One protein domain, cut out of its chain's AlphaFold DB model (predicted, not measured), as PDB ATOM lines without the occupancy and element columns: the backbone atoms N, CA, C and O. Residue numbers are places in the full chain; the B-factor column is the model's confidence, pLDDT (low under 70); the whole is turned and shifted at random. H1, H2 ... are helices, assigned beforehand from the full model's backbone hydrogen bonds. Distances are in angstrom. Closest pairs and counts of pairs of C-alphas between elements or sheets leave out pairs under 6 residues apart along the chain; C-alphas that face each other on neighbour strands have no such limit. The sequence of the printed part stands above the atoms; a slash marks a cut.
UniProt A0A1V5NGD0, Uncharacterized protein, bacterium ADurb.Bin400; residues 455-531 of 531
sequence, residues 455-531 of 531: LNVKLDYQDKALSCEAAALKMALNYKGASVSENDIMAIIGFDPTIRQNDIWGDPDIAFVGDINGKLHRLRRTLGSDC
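Overview. This is residues 455 to 531 of the 531 residues of an uncharacterized protein of bacterium ADurb.Bin400 (UniProt A0A1V5NGD0). This model has little regular structure: a short helix, H1, meets a shorter one, H2, only just about perpendicular to it at 72 degrees, and long loops extend from this pair. Residues 455 to 467 run beside H1, residues 494 to 523 loop out and fold back, and the tail, residues 524 to 531, sticks out. The printed part has 77 residues, 20 of them in the two named helices, H1 then H2, with no named strand; the class is all helix. It is only just loose, close to extended, with a radius of gyration of the C-alphas of 17.1 A, and flat, spanning 59 by 33 by 16 A.

Along the chain. H1, residues 468 to 479, is 16.6 A long from C-alpha 468 at (-26.387, 87.227, -13.873). H2, residues 486 to 493, is 10.4 A long and ends with C-alpha 493 at (-16.110, 80.821, -19.855).

Arrangement. H1 touches H2 with residues 470 to 474 alone; the closest C-alphas, of Ala 470 and Glu 486, are 5.7 A apart. Their lines are only just about perpendicular, at 72 degrees. In H1 and H2 every O i to N i+4 pair is within hydrogen-bond range. Residues 495 to 496 pair with residues 512 to 513, parallel.

Size, cuts and confidence. The C-alphas of Lys 480 and Asp 530, the two farthest apart, are 60.1 A apart. The printed part has no cut, and the H1 to H2 link is short. Residues 520 to 531 have pLDDT under 70.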
ATOM      1  N   LEU A 455     -28.761  77.758  -0.020       81.56
ATOM      2  CA  LEU A 455     -27.509  78.351   0.432       81.56
ATOM      3  C   LEU A 455     -27.804  79.708   1.080       81.56
ATOM      4  O   LEU A 455     -28.442  80.562   0.469       81.56
ATOM      5  N   ASN A 456     -27.314  79.926   2.303       83.94
ATOM      6  CA  ASN A 456     -27.379  81.236   2.955       83.94
ATOM      7  C   ASN A 456     -26.262  82.141   2.415       83.94
ATOM      8  O   ASN A 456     -25.258  82.382   3.086       83.94
ATOM      9  N   VAL A 457     -26.408  82.568   1.162       85.69
ATOM     10  CA  VAL A 457     -25.473  83.483   0.504       85.69
ATOM     11  C   VAL A 457     -25.914  84.921   0.740       85.69
ATOM     12  O   VAL A 457     -27.100  85.243   0.661       85.69
ATOM     13  N   LYS A 458     -24.961  85.813   1.027       83.94
ATOM     14  CA  LYS A 458     -25.244  87.248   0.992       83.94
ATOM     15  C   LYS A 458     -25.556  87.615  -0.455       83.94
ATOM     16  O   LYS A 458     -24.771  87.275  -1.334       83.94
ATOM     17  N   LEU A 459     -26.675  88.305  -0.673       85.94
ATOM     18  CA  LEU A 459     -27.025  88.813  -1.992       85.94
ATOM     19  C   LEU A 459     -25.890  89.703  -2.507       85.94
ATOM     20  O   LEU A 459     -25.550  90.710  -1.879       85.94
ATOM     21  N   ASP A 460     -25.332  89.302  -3.639       87.44
ATOM     22  CA  ASP A 460     -24.337  90.032  -4.400       87.44
ATOM     23  C   ASP A 460     -24.908  90.249  -5.800       87.44
ATOM     24  O   ASP A 460     -25.307  89.299  -6.477       87.44
ATOM     25  N   TYR A 461     -25.047  91.512  -6.187       89.38
ATOM     26  CA  TYR A 461     -25.603  91.848  -7.489       89.38
ATOM     27  C   TYR A 461     -24.546  91.619  -8.566       89.38
ATOM     28  O   TYR A 461     -23.349  91.726  -8.314       89.38
ATOM     29  N   GLN A 462     -25.013  91.314  -9.772       91.75
ATOM     30  CA  GLN A 462     -24.151  91.183 -10.939       91.75
ATOM     31  C   GLN A 462     -23.296  92.441 -11.155       91.75
ATOM     32  O   GLN A 462     -23.816  93.560 -11.178       91.75
ATOM     33  N   ASP A 463     -21.990  92.251 -11.338       89.94
ATOM     34  CA  ASP A 463     -21.037  93.337 -11.582       89.94
ATOM     35  C   ASP A 463     -21.230  93.929 -12.990       89.94
ATOM     36  O   ASP A 463     -20.945  95.110 -13.231       89.94
ATOM     37  N   LYS A 464     -21.720  93.113 -13.939       87.38
ATOM     38  CA  LYS A 464     -21.984  93.484 -15.338       87.38
ATOM     39  C   LYS A 464     -23.453  93.287 -15.717       87.38
ATOM     40  O   LYS A 464     -24.186  92.505 -15.123       87.38
ATOM     41  N   ALA A 465     -23.903  94.004 -16.748       87.31
ATOM     42  CA  ALA A 465     -25.311  94.021 -17.154       87.31
ATOM     43  C   ALA A 465     -25.842  92.662 -17.649       87.31
ATOM     44  O   ALA A 465     -27.034  92.407 -17.516       87.31
ATOM     45  N   LEU A 466     -24.977  91.797 -18.191       87.38
ATOM     46  CA  LEU A 466     -25.341  90.478 -18.724       87.38
ATOM     47  C   LEU A 466     -24.529  89.343 -18.072       87.38
ATOM     48  O   LEU A 466     -24.161  88.387 -18.744       87.38
ATOM     49  N   SER A 467     -24.205  89.465 -16.781       88.00
ATOM     50  CA  SER A 467     -23.429  88.463 -16.029       88.00
ATOM     51  C   SER A 467     -24.216  87.799 -14.893       88.00
ATOM     52  O   SER A 467     -23.614  87.300 -13.944       88.00
ATOM     53  N   CYS A 468     -25.553  87.769 -14.953       88.19
ATOM     54  CA  CYS A 468     -26.387  87.227 -13.873       88.19
ATOM     55  C   CYS A 468     -26.057  85.767 -13.510       88.19
ATOM     56  O   CYS A 468     -26.036  85.420 -12.329       88.19
ATOM     57  N   GLU A 469     -25.734  84.927 -14.491       89.19
ATOM     58  CA  GLU A 469     -25.329  83.534 -14.290       89.19
ATOM     59  C   GLU A 469     -23.956  83.446 -13.609       89.19
ATOM     60  O   GLU A 469     -23.769  82.657 -12.679       89.19
ATOM     61  N   ALA A 470     -23.008  84.296 -14.018       90.12
ATOM     62  CA  ALA A 470     -21.691  84.387 -13.392       90.12
ATOM     63  C   ALA A 470     -21.788  84.927 -11.957       90.12
ATOM     64  O   ALA A 470     -21.097  84.428 -11.073       90.12
ATOM     65  N   ALA A 471     -22.683  85.881 -11.695       90.88
ATOM     66  CA  ALA A 471     -22.964  86.403 -10.360       90.88
ATOM     67  C   ALA A 471     -23.567  85.327  -9.441       90.88
ATOM     68  O   ALA A 471     -23.141  85.169  -8.295       90.88
ATOM     69  N   ALA A 472     -24.511  84.529  -9.954       90.56
ATOM     70  CA  ALA A 472     -25.078  83.393  -9.231       90.56
ATOM     71  C   ALA A 472     -24.014  82.330  -8.908       90.56
ATOM     72  O   ALA A 472     -23.928  81.866  -7.766       90.56
ATOM     73  N   LEU A 473     -23.159  81.990  -9.881       90.94
ATOM     74  CA  LEU A 473     -22.052  81.056  -9.682       90.94
ATOM     75  C   LEU A 473     -21.005  81.612  -8.701       90.94
ATOM     76  O   LEU A 473     -20.583  80.884  -7.803       90.94
ATOM     77  N   LYS A 474     -20.649  82.901  -8.801       92.25
ATOM     78  CA  LYS A 474     -19.786  83.632  -7.851       92.25
ATOM     79  C   LYS A 474     -20.319  83.485  -6.428       92.25
ATOM     80  O   LYS A 474     -19.583  83.050  -5.545       92.25
ATOM     81  N   MET A 475     -21.596  83.799  -6.200       91.06
ATOM     82  CA  MET A 475     -22.227  83.677  -4.880       91.06
ATOM     83  C   MET A 475     -22.161  82.241  -4.339       91.06
ATOM     84  O   MET A 475     -21.817  82.038  -3.172       91.06
ATOM     85  N   ALA A 476     -22.444  81.240  -5.179       89.88
ATOM     86  CA  ALA A 476     -22.401  79.833  -4.788       89.88
ATOM     87  C   ALA A 476     -20.976  79.344  -4.460       89.88
ATOM     88  O   ALA A 476     -20.777  78.670  -3.447       89.88
ATOM     89  N   LEU A 477     -19.981  79.699  -5.280       90.06
ATOM     90  CA  LEU A 477     -18.574  79.326  -5.086       90.06
ATOM     91  C   LEU A 477     -17.969  80.006  -3.854       90.06
ATOM     92  O   LEU A 477     -17.361  79.328  -3.022       90.06
ATOM     93  N   ASN A 478     -18.229  81.305  -3.673       88.19
ATOM     94  CA  ASN A 478     -17.780  82.055  -2.501       88.19
ATOM     95  C   ASN A 478     -18.347  81.457  -1.206       88.19
ATOM     96  O   ASN A 478     -17.613  81.283  -0.233       88.19
ATOM     97  N   TYR A 479     -19.623  81.057  -1.201       88.69
ATOM     98  CA  TYR A 479     -20.226  80.351  -0.064       88.69
ATOM     99  C   TYR A 479     -19.536  79.015   0.247       88.69
ATOM    100  O   TYR A 479     -19.455  78.609   1.405       88.69
ATOM    101  N   LYS A 480     -19.007  78.331  -0.771       89.06
ATOM    102  CA  LYS A 480     -18.233  77.089  -0.625       89.06
ATOM    103  C   LYS A 480     -16.751  77.320  -0.296       89.06
ATOM    104  O   LYS A 480     -16.004  76.350  -0.218       89.06
ATOM    105  N   GLY A 481     -16.327  78.567  -0.074       90.12
ATOM    106  CA  GLY A 481     -14.945  78.922   0.262       90.12
ATOM    107  C   GLY A 481     -14.010  79.051  -0.943       90.12
ATOM    108  O   GLY A 481     -12.817  79.279  -0.761       90.12
ATOM    109  N   ALA A 482     -14.530  78.936  -2.168       90.81
ATOM    110  CA  ALA A 482     -13.787  79.229  -3.386       90.81
ATOM    111  C   ALA A 482     -13.957  80.716  -3.716       90.81
ATOM    112  O   ALA A 482     -14.958  81.109  -4.310       90.81
ATOM    113  N   SER A 483     -12.997  81.542  -3.288       90.06
ATOM    114  CA  SER A 483     -13.047  82.983  -3.532       90.06
ATOM    115  C   SER A 483     -12.757  83.289  -4.999       90.06
ATOM    116  O   SER A 483     -11.626  83.119  -5.450       90.06
ATOM    117  N   VAL A 484     -13.777  83.732  -5.730       92.50
ATOM    118  CA  VAL A 484     -13.685  84.111  -7.147       92.50
ATOM    119  C   VAL A 484     -14.464  85.397  -7.412       92.50
ATOM    120  O   VAL A 484     -15.454  85.693  -6.736       92.50
ATOM    121  N   SER A 485     -14.028  86.162  -8.409       91.38
ATOM    122  CA  SER A 485     -14.772  87.288  -8.977       91.38
ATOM    123  C   SER A 485     -15.549  86.871 -10.231       91.38
ATOM    124  O   SER A 485     -15.273  85.834 -10.836       91.38
ATOM    125  N   GLU A 486     -16.504  87.697 -10.676       90.62
ATOM    126  CA  GLU A 486     -17.164  87.479 -11.974       90.62
ATOM    127  C   GLU A 486     -16.165  87.518 -13.133       90.62
ATOM    128  O   GLU A 486     -16.320  86.769 -14.090       90.62
ATOM    129  N   ASN A 487     -15.106  88.329 -13.031       89.00
ATOM    130  CA  ASN A 487     -14.057  88.368 -14.047       89.00
ATOM    131  C   ASN A 487     -13.272  87.052 -14.106       89.00
ATOM    132  O   ASN A 487     -12.940  86.616 -15.202       89.00
ATOM    133  N   ASP A 488     -13.011  86.405 -12.965       92.38
ATOM    134  CA  ASP A 488     -12.330  85.103 -12.931       92.38
ATOM    135  C   ASP A 488     -13.189  84.019 -13.597       92.38
ATOM    136  O   ASP A 488     -12.688  83.216 -14.380       92.38
ATOM    137  N   ILE A 489     -14.503  84.037 -13.344       92.12
ATOM    138  CA  ILE A 489     -15.467  83.129 -13.983       92.12
ATOM    139  C   ILE A 489     -15.537  83.400 -15.491       92.12
ATOM    140  O   ILE A 489     -15.429  82.474 -16.297       92.12
ATOM    141  N   MET A 490     -15.667  84.667 -15.888       88.56
ATOM    142  CA  MET A 490     -15.741  85.055 -17.298       88.56
ATOM    143  C   MET A 490     -14.428  84.834 -18.051       88.56
ATOM    144  O   MET A 490     -14.465  84.619 -19.257       88.56
ATOM    145  N   ALA A 491     -13.275  84.835 -17.378       89.69
ATOM    146  CA  ALA A 491     -11.998  84.475 -17.990       89.69
ATOM    147  C   ALA A 491     -11.922  82.982 -18.354       89.69
ATOM    148  O   ALA A 491     -11.200  82.625 -19.282       89.69
ATOM    149  N   ILE A 492     -12.670  82.123 -17.649       89.81
ATOM    150  CA  ILE A 492     -12.766  80.685 -17.937       89.81
ATOM    151  C   ILE A 492     -13.818  80.412 -19.016       89.81
ATOM    152  O   ILE A 492     -13.541  79.674 -19.954       89.81
ATOM    153  N   ILE A 493     -15.014  80.996 -18.883       88.19
ATOM    154  CA  ILE A 493     -16.110  80.821 -19.855       88.19
ATOM    155  C   ILE A 493     -15.752  81.476 -21.198       88.19
ATOM    156  O   ILE A 493     -16.130  80.984 -22.256       88.19
ATOM    157  N   GLY A 494     -15.021  82.590 -21.152       85.81
ATOM    158  CA  GLY A 494     -14.791  83.450 -22.302       85.81
ATOM    159  C   GLY A 494     -16.048  84.219 -22.707       85.81
ATOM    160  O   GLY A 494     -17.171  83.934 -22.285       85.81
ATOM    161  N   PHE A 495     -15.858  85.222 -23.553       85.44
ATOM    162  CA  PHE A 495     -16.957  85.859 -24.261       85.44
ATOM    163  C   PHE A 495     -16.532  86.162 -25.691       85.44
ATOM    164  O   PHE A 495     -15.365  86.458 -25.955       85.44
ATOM    165  N   ASP A 496     -17.490  86.092 -26.602       86.56
ATOM    166  CA  ASP A 496     -17.295  86.380 -28.011       86.56
ATOM    167  C   ASP A 496     -18.006  87.693 -28.374       86.56
ATOM    168  O   ASP A 496     -19.227  87.709 -28.559       86.56
ATOM    169  N   PRO A 497     -17.275  88.815 -28.499       80.06
ATOM    170  CA  PRO A 497     -17.857  90.100 -28.861       80.06
ATOM    171  C   PRO A 497     -18.116  90.240 -30.374       80.06
ATOM    172  O   PRO A 497     -18.325  91.364 -30.843       80.06
ATOM    173  N   THR A 498     -18.076  89.149 -31.157       82.94
ATOM    174  CA  THR A 498     -18.312  89.171 -32.607       82.94
ATOM    175  C   THR A 498     -19.619  89.887 -32.931       82.94
ATOM    176  O   THR A 498     -20.707  89.529 -32.479       82.94
ATOM    177  N   ILE A 499     -19.504  90.938 -33.744       79.81
ATOM    178  CA  ILE A 499     -20.639  91.761 -34.151       79.81
ATOM    179  C   ILE A 499     -21.507  90.957 -35.118       79.81
ATOM    180  O   ILE A 499     -21.011  90.449 -36.122       79.81
ATOM    181  N   ARG A 500     -22.818  90.932 -34.863       80.81
ATOM    182  CA  ARG A 500     -23.807  90.340 -35.771       80.81
ATOM    183  C   ARG A 500     -23.741  90.939 -37.167       80.81
ATOM    184  O   ARG A 500     -24.031  92.119 -37.361       80.81
ATOM    185  N   GLN A 501     -23.426  90.086 -38.139       81.06
ATOM    186  CA  GLN A 501     -23.469  90.381 -39.568       81.06
ATOM    187  C   GLN A 501     -24.159  89.229 -40.295       81.06
ATOM    188  O   GLN A 501     -23.820  88.073 -40.076       81.06
ATOM    189  N   ASN A 502     -25.127  89.547 -41.163       81.19
ATOM    190  CA  ASN A 502     -25.855  88.561 -41.978       81.19
ATOM    191  C   ASN A 502     -26.390  87.359 -41.171       81.19
ATOM    192  O   ASN A 502     -26.282  86.222 -41.610       81.19
ATOM    193  N   ASP A 503     -26.933  87.627 -39.980       77.38
ATOM    194  CA  ASP A 503     -27.449  86.624 -39.035       77.38
ATOM    195  C   ASP A 503     -26.442  85.595 -38.502       77.38
ATOM    196  O   ASP A 503     -26.834  84.571 -37.953       77.38
ATOM    197  N   ILE A 504     -25.147  85.908 -38.560       76.94
ATOM    198  CA  ILE A 504     -24.083  85.108 -37.951       76.94
ATOM    199  C   ILE A 504     -23.381  85.955 -36.880       76.94
ATOM    200  O   ILE A 504     -22.992  87.100 -37.139       76.94
ATOM    201  N   TRP A 505     -23.271  85.421 -35.658       84.62
ATOM    202  CA  TRP A 505     -22.490  85.997 -34.559       84.62
ATOM    203  C   TRP A 505     -22.155  84.944 -33.506       84.62
ATOM    204  O   TRP A 505     -23.055  84.345 -32.926       84.62
ATOM    205  N   GLY A 506     -20.857  84.784 -33.254       84.00
ATOM    206  CA  GLY A 506     -20.293  83.887 -32.250       84.00
ATOM    207  C   GLY A 506     -20.760  82.432 -32.286       84.00
ATOM    208  O   GLY A 506     -21.503  82.009 -33.172       84.00
ATOM    209  N   ASP A 507     -20.280  81.663 -31.313       85.12
ATOM    210  CA  ASP A 507     -20.639  80.260 -31.101       85.12
ATOM    211  C   ASP A 507     -20.967  80.034 -29.610       85.12
ATOM    212  O   ASP A 507     -20.060  80.092 -28.770       85.12
ATOM    213  N   PRO A 508     -22.248  79.808 -29.255       83.50
ATOM    214  CA  PRO A 508     -22.663  79.633 -27.865       83.50
ATOM    215  C   PRO A 508     -22.176  78.319 -27.241       83.50
ATOM    216  O   PRO A 508     -22.230  78.198 -26.018       83.50
ATOM    217  N   ASP A 509     -21.686  77.364 -28.038       85.75
ATOM    218  CA  ASP A 509     -21.095  76.122 -27.532       85.75
ATOM    219  C   ASP A 509     -19.628  76.319 -27.094       85.75
ATOM    220  O   ASP A 509     -19.077  75.477 -26.378       85.75
ATOM    221  N   ILE A 510     -18.991  77.430 -27.495       84.38
ATOM    222  CA  ILE A 510     -17.584  77.744 -27.195       84.38
ATOM    223  C   ILE A 510     -17.452  78.830 -26.120       84.38
ATOM    224  O   ILE A 510     -16.592  78.708 -25.249       84.38
ATOM    225  N   ALA A 511     -18.259  79.895 -26.178       86.75
ATOM    226  CA  ALA A 511     -18.176  81.021 -25.245       86.75
ATOM    227  C   ALA A 511     -19.510  81.778 -25.125       86.75
ATOM    228  O   ALA A 511     -20.412  81.634 -25.949       86.75
ATOM    229  N   PHE A 512     -19.628  82.653 -24.119       85.12
ATOM    230  CA  PHE A 512     -20.778  83.555 -24.018       85.12
ATOM    231  C   PHE A 512     -20.812  84.516 -25.216       85.12
ATOM    232  O   PHE A 512     -19.922  85.351 -25.380       85.12
ATOM    233  N   VAL A 513     -21.843  84.423 -26.051       86.31
ATOM    234  CA  VAL A 513     -21.965  85.253 -27.253       86.31
ATOM    235  C   VAL A 513     -22.462  86.660 -26.894       86.31
ATOM    236  O   VAL A 513     -23.599  86.844 -26.460       86.31
ATOM    237  N   GLY A 514     -21.627  87.671 -27.143       81.38
ATOM    238  CA  GLY A 514     -21.891  89.089 -26.893       81.38
ATOM    239  C   GLY A 514     -20.917  89.742 -25.903       81.38
ATOM    240  O   GLY A 514     -20.024  89.111 -25.346       81.38
ATOM    241  N   ASP A 515     -21.090  91.048 -25.672       82.81
ATOM    242  CA  ASP A 515     -20.369  91.777 -24.618       82.81
ATOM    243  C   ASP A 515     -21.121  91.656 -23.287       82.81
ATOM    244  O   ASP A 515     -22.270  92.088 -23.172       82.81
ATOM    245  N   ILE A 516     -20.441  91.150 -22.258       81.56
ATOM    246  CA  ILE A 516     -20.949  91.012 -20.884       81.56
ATOM    247  C   ILE A 516     -21.411  92.343 -20.266       81.56
ATOM    248  O   ILE A 516     -22.249  92.367 -19.364       81.56
ATOM    249  N   ASN A 517     -20.907  93.481 -20.759       84.38
ATOM    250  CA  ASN A 517     -21.343  94.812 -20.336       84.38
ATOM    251  C   ASN A 517     -22.649  95.266 -21.020       84.38
ATOM    252  O   ASN A 517     -23.115  96.375 -20.757       84.38
ATOM    253  N   GLY A 518     -23.225  94.457 -21.916       74.56
ATOM    254  CA  GLY A 518     -24.447  94.782 -22.652       74.56
ATOM    255  C   GLY A 518     -24.269  95.850 -23.735       74.56
ATOM    256  O   GLY A 518     -25.256  96.425 -24.199       74.56
ATOM    257  N   LYS A 519     -23.031  96.152 -24.150       71.38
ATOM    258  CA  LYS A 519     -22.753  97.138 -25.201       71.38
ATOM    259  C   LYS A 519     -22.555  96.442 -26.543       71.38
ATOM    260  O   LYS A 519     -21.462  96.021 -26.895       71.38
ATOM    261  N   LEU A 520     -23.604  96.401 -27.355       61.16
ATOM    262  CA  LEU A 520     -23.437  96.147 -28.785       61.16
ATOM    263  C   LEU A 520     -22.919  97.434 -29.434       61.16
ATOM    264  O   LEU A 520     -23.616  98.453 -29.436       61.16
ATOM    265  N   HIS A 521     -21.700  97.410 -29.979       56.59
ATOM    266  CA  HIS A 521     -21.196  98.501 -30.811       56.59
ATOM    267  C   HIS A 521     -22.157  98.712 -31.992       56.59
ATOM    268  O   HIS A 521     -22.119  97.994 -32.989       56.59
ATOM    269  N   ARG A 522     -23.042  99.714 -31.891       52.38
ATOM    270  CA  ARG A 522     -23.783 100.216 -33.050       52.38
ATOM    271  C   ARG A 522     -22.753 100.758 -34.030       52.38
ATOM    272  O   ARG A 522     -22.029 101.696 -33.695       52.38
ATOM    273  N   LEU A 523     -22.708 100.198 -35.237       50.31
ATOM    274  CA  LEU A 523     -22.036 100.828 -36.369       50.31
ATOM    275  C   LEU A 523     -22.555 102.271 -36.474       50.31
ATOM    276  O   LEU A 523     -23.712 102.502 -36.832       50.31
ATOM    277  N   ARG A 524     -21.712 103.255 -36.133       43.00
ATOM    278  CA  ARG A 524     -21.914 104.638 -36.572       43.00
ATOM    279  C   ARG A 524     -21.951 104.576 -38.097       43.00
ATOM    280  O   ARG A 524     -20.924 104.327 -38.718       43.00
ATOM    281  N   ARG A 525     -23.122 104.795 -38.703       39.38
ATOM    282  CA  ARG A 525     -23.197 105.202 -40.110       39.38
ATOM    283  C   ARG A 525     -22.442 106.526 -40.219       39.38
ATOM    284  O   ARG A 525     -22.978 107.572 -39.874       39.38
ATOM    285  N   THR A 526     -21.194 106.482 -40.658       43.34
ATOM    286  CA  THR A 526     -20.522 107.647 -41.226       43.34
ATOM    287  C   THR A 526     -21.082 107.862 -42.628       43.34
ATOM    288  O   THR A 526     -20.630 107.242 -43.585       43.34
ATOM    289  N   LEU A 527     -22.090 108.722 -42.734       38.66
ATOM    290  CA  LEU A 527     -22.327 109.531 -43.926       38.66
ATOM    291  C   LEU A 527     -22.222 110.978 -43.449       38.66
ATOM    292  O   LEU A 527     -22.981 111.399 -42.578       38.66
ATOM    293  N   GLY A 528     -21.194 111.676 -43.922       38.53
ATOM    294  CA  GLY A 528     -21.000 113.089 -43.630       38.53
ATOM    295  C   GLY A 528     -22.004 113.956 -44.379       38.53
ATOM    296  O   GLY A 528     -22.407 113.586 -45.477       38.53
ATOM    297  N   SER A 529     -22.363 115.086 -43.767       32.28
ATOM    298  CA  SER A 529     -22.548 116.409 -44.388       32.28
ATOM    299  C   SER A 529     -23.286 117.337 -43.410       32.28
ATOM    300  O   SER A 529     -24.437 117.069 -43.074       32.28
ATOM    301  N   ASP A 530     -22.576 118.379 -42.973       33.97
ATOM    302  CA  ASP A 530     -23.009 119.762 -42.703       33.97
ATOM    303  C   ASP A 530     -24.264 120.048 -41.851       33.97
ATOM    304  O   ASP A 530     -25.396 119.913 -42.314       33.97
ATOM    305  N   CYS A 531     -24.046 120.528 -40.616       32.19
ATOM    306  CA  CYS A 531     -24.244 121.922 -40.154       32.19
ATOM    307  C   CYS A 531     -24.241 122.006 -38.620       32.19
ATOM    308  O   CYS A 531     -24.958 121.208 -37.974       32.19
TER     309      CYS A 531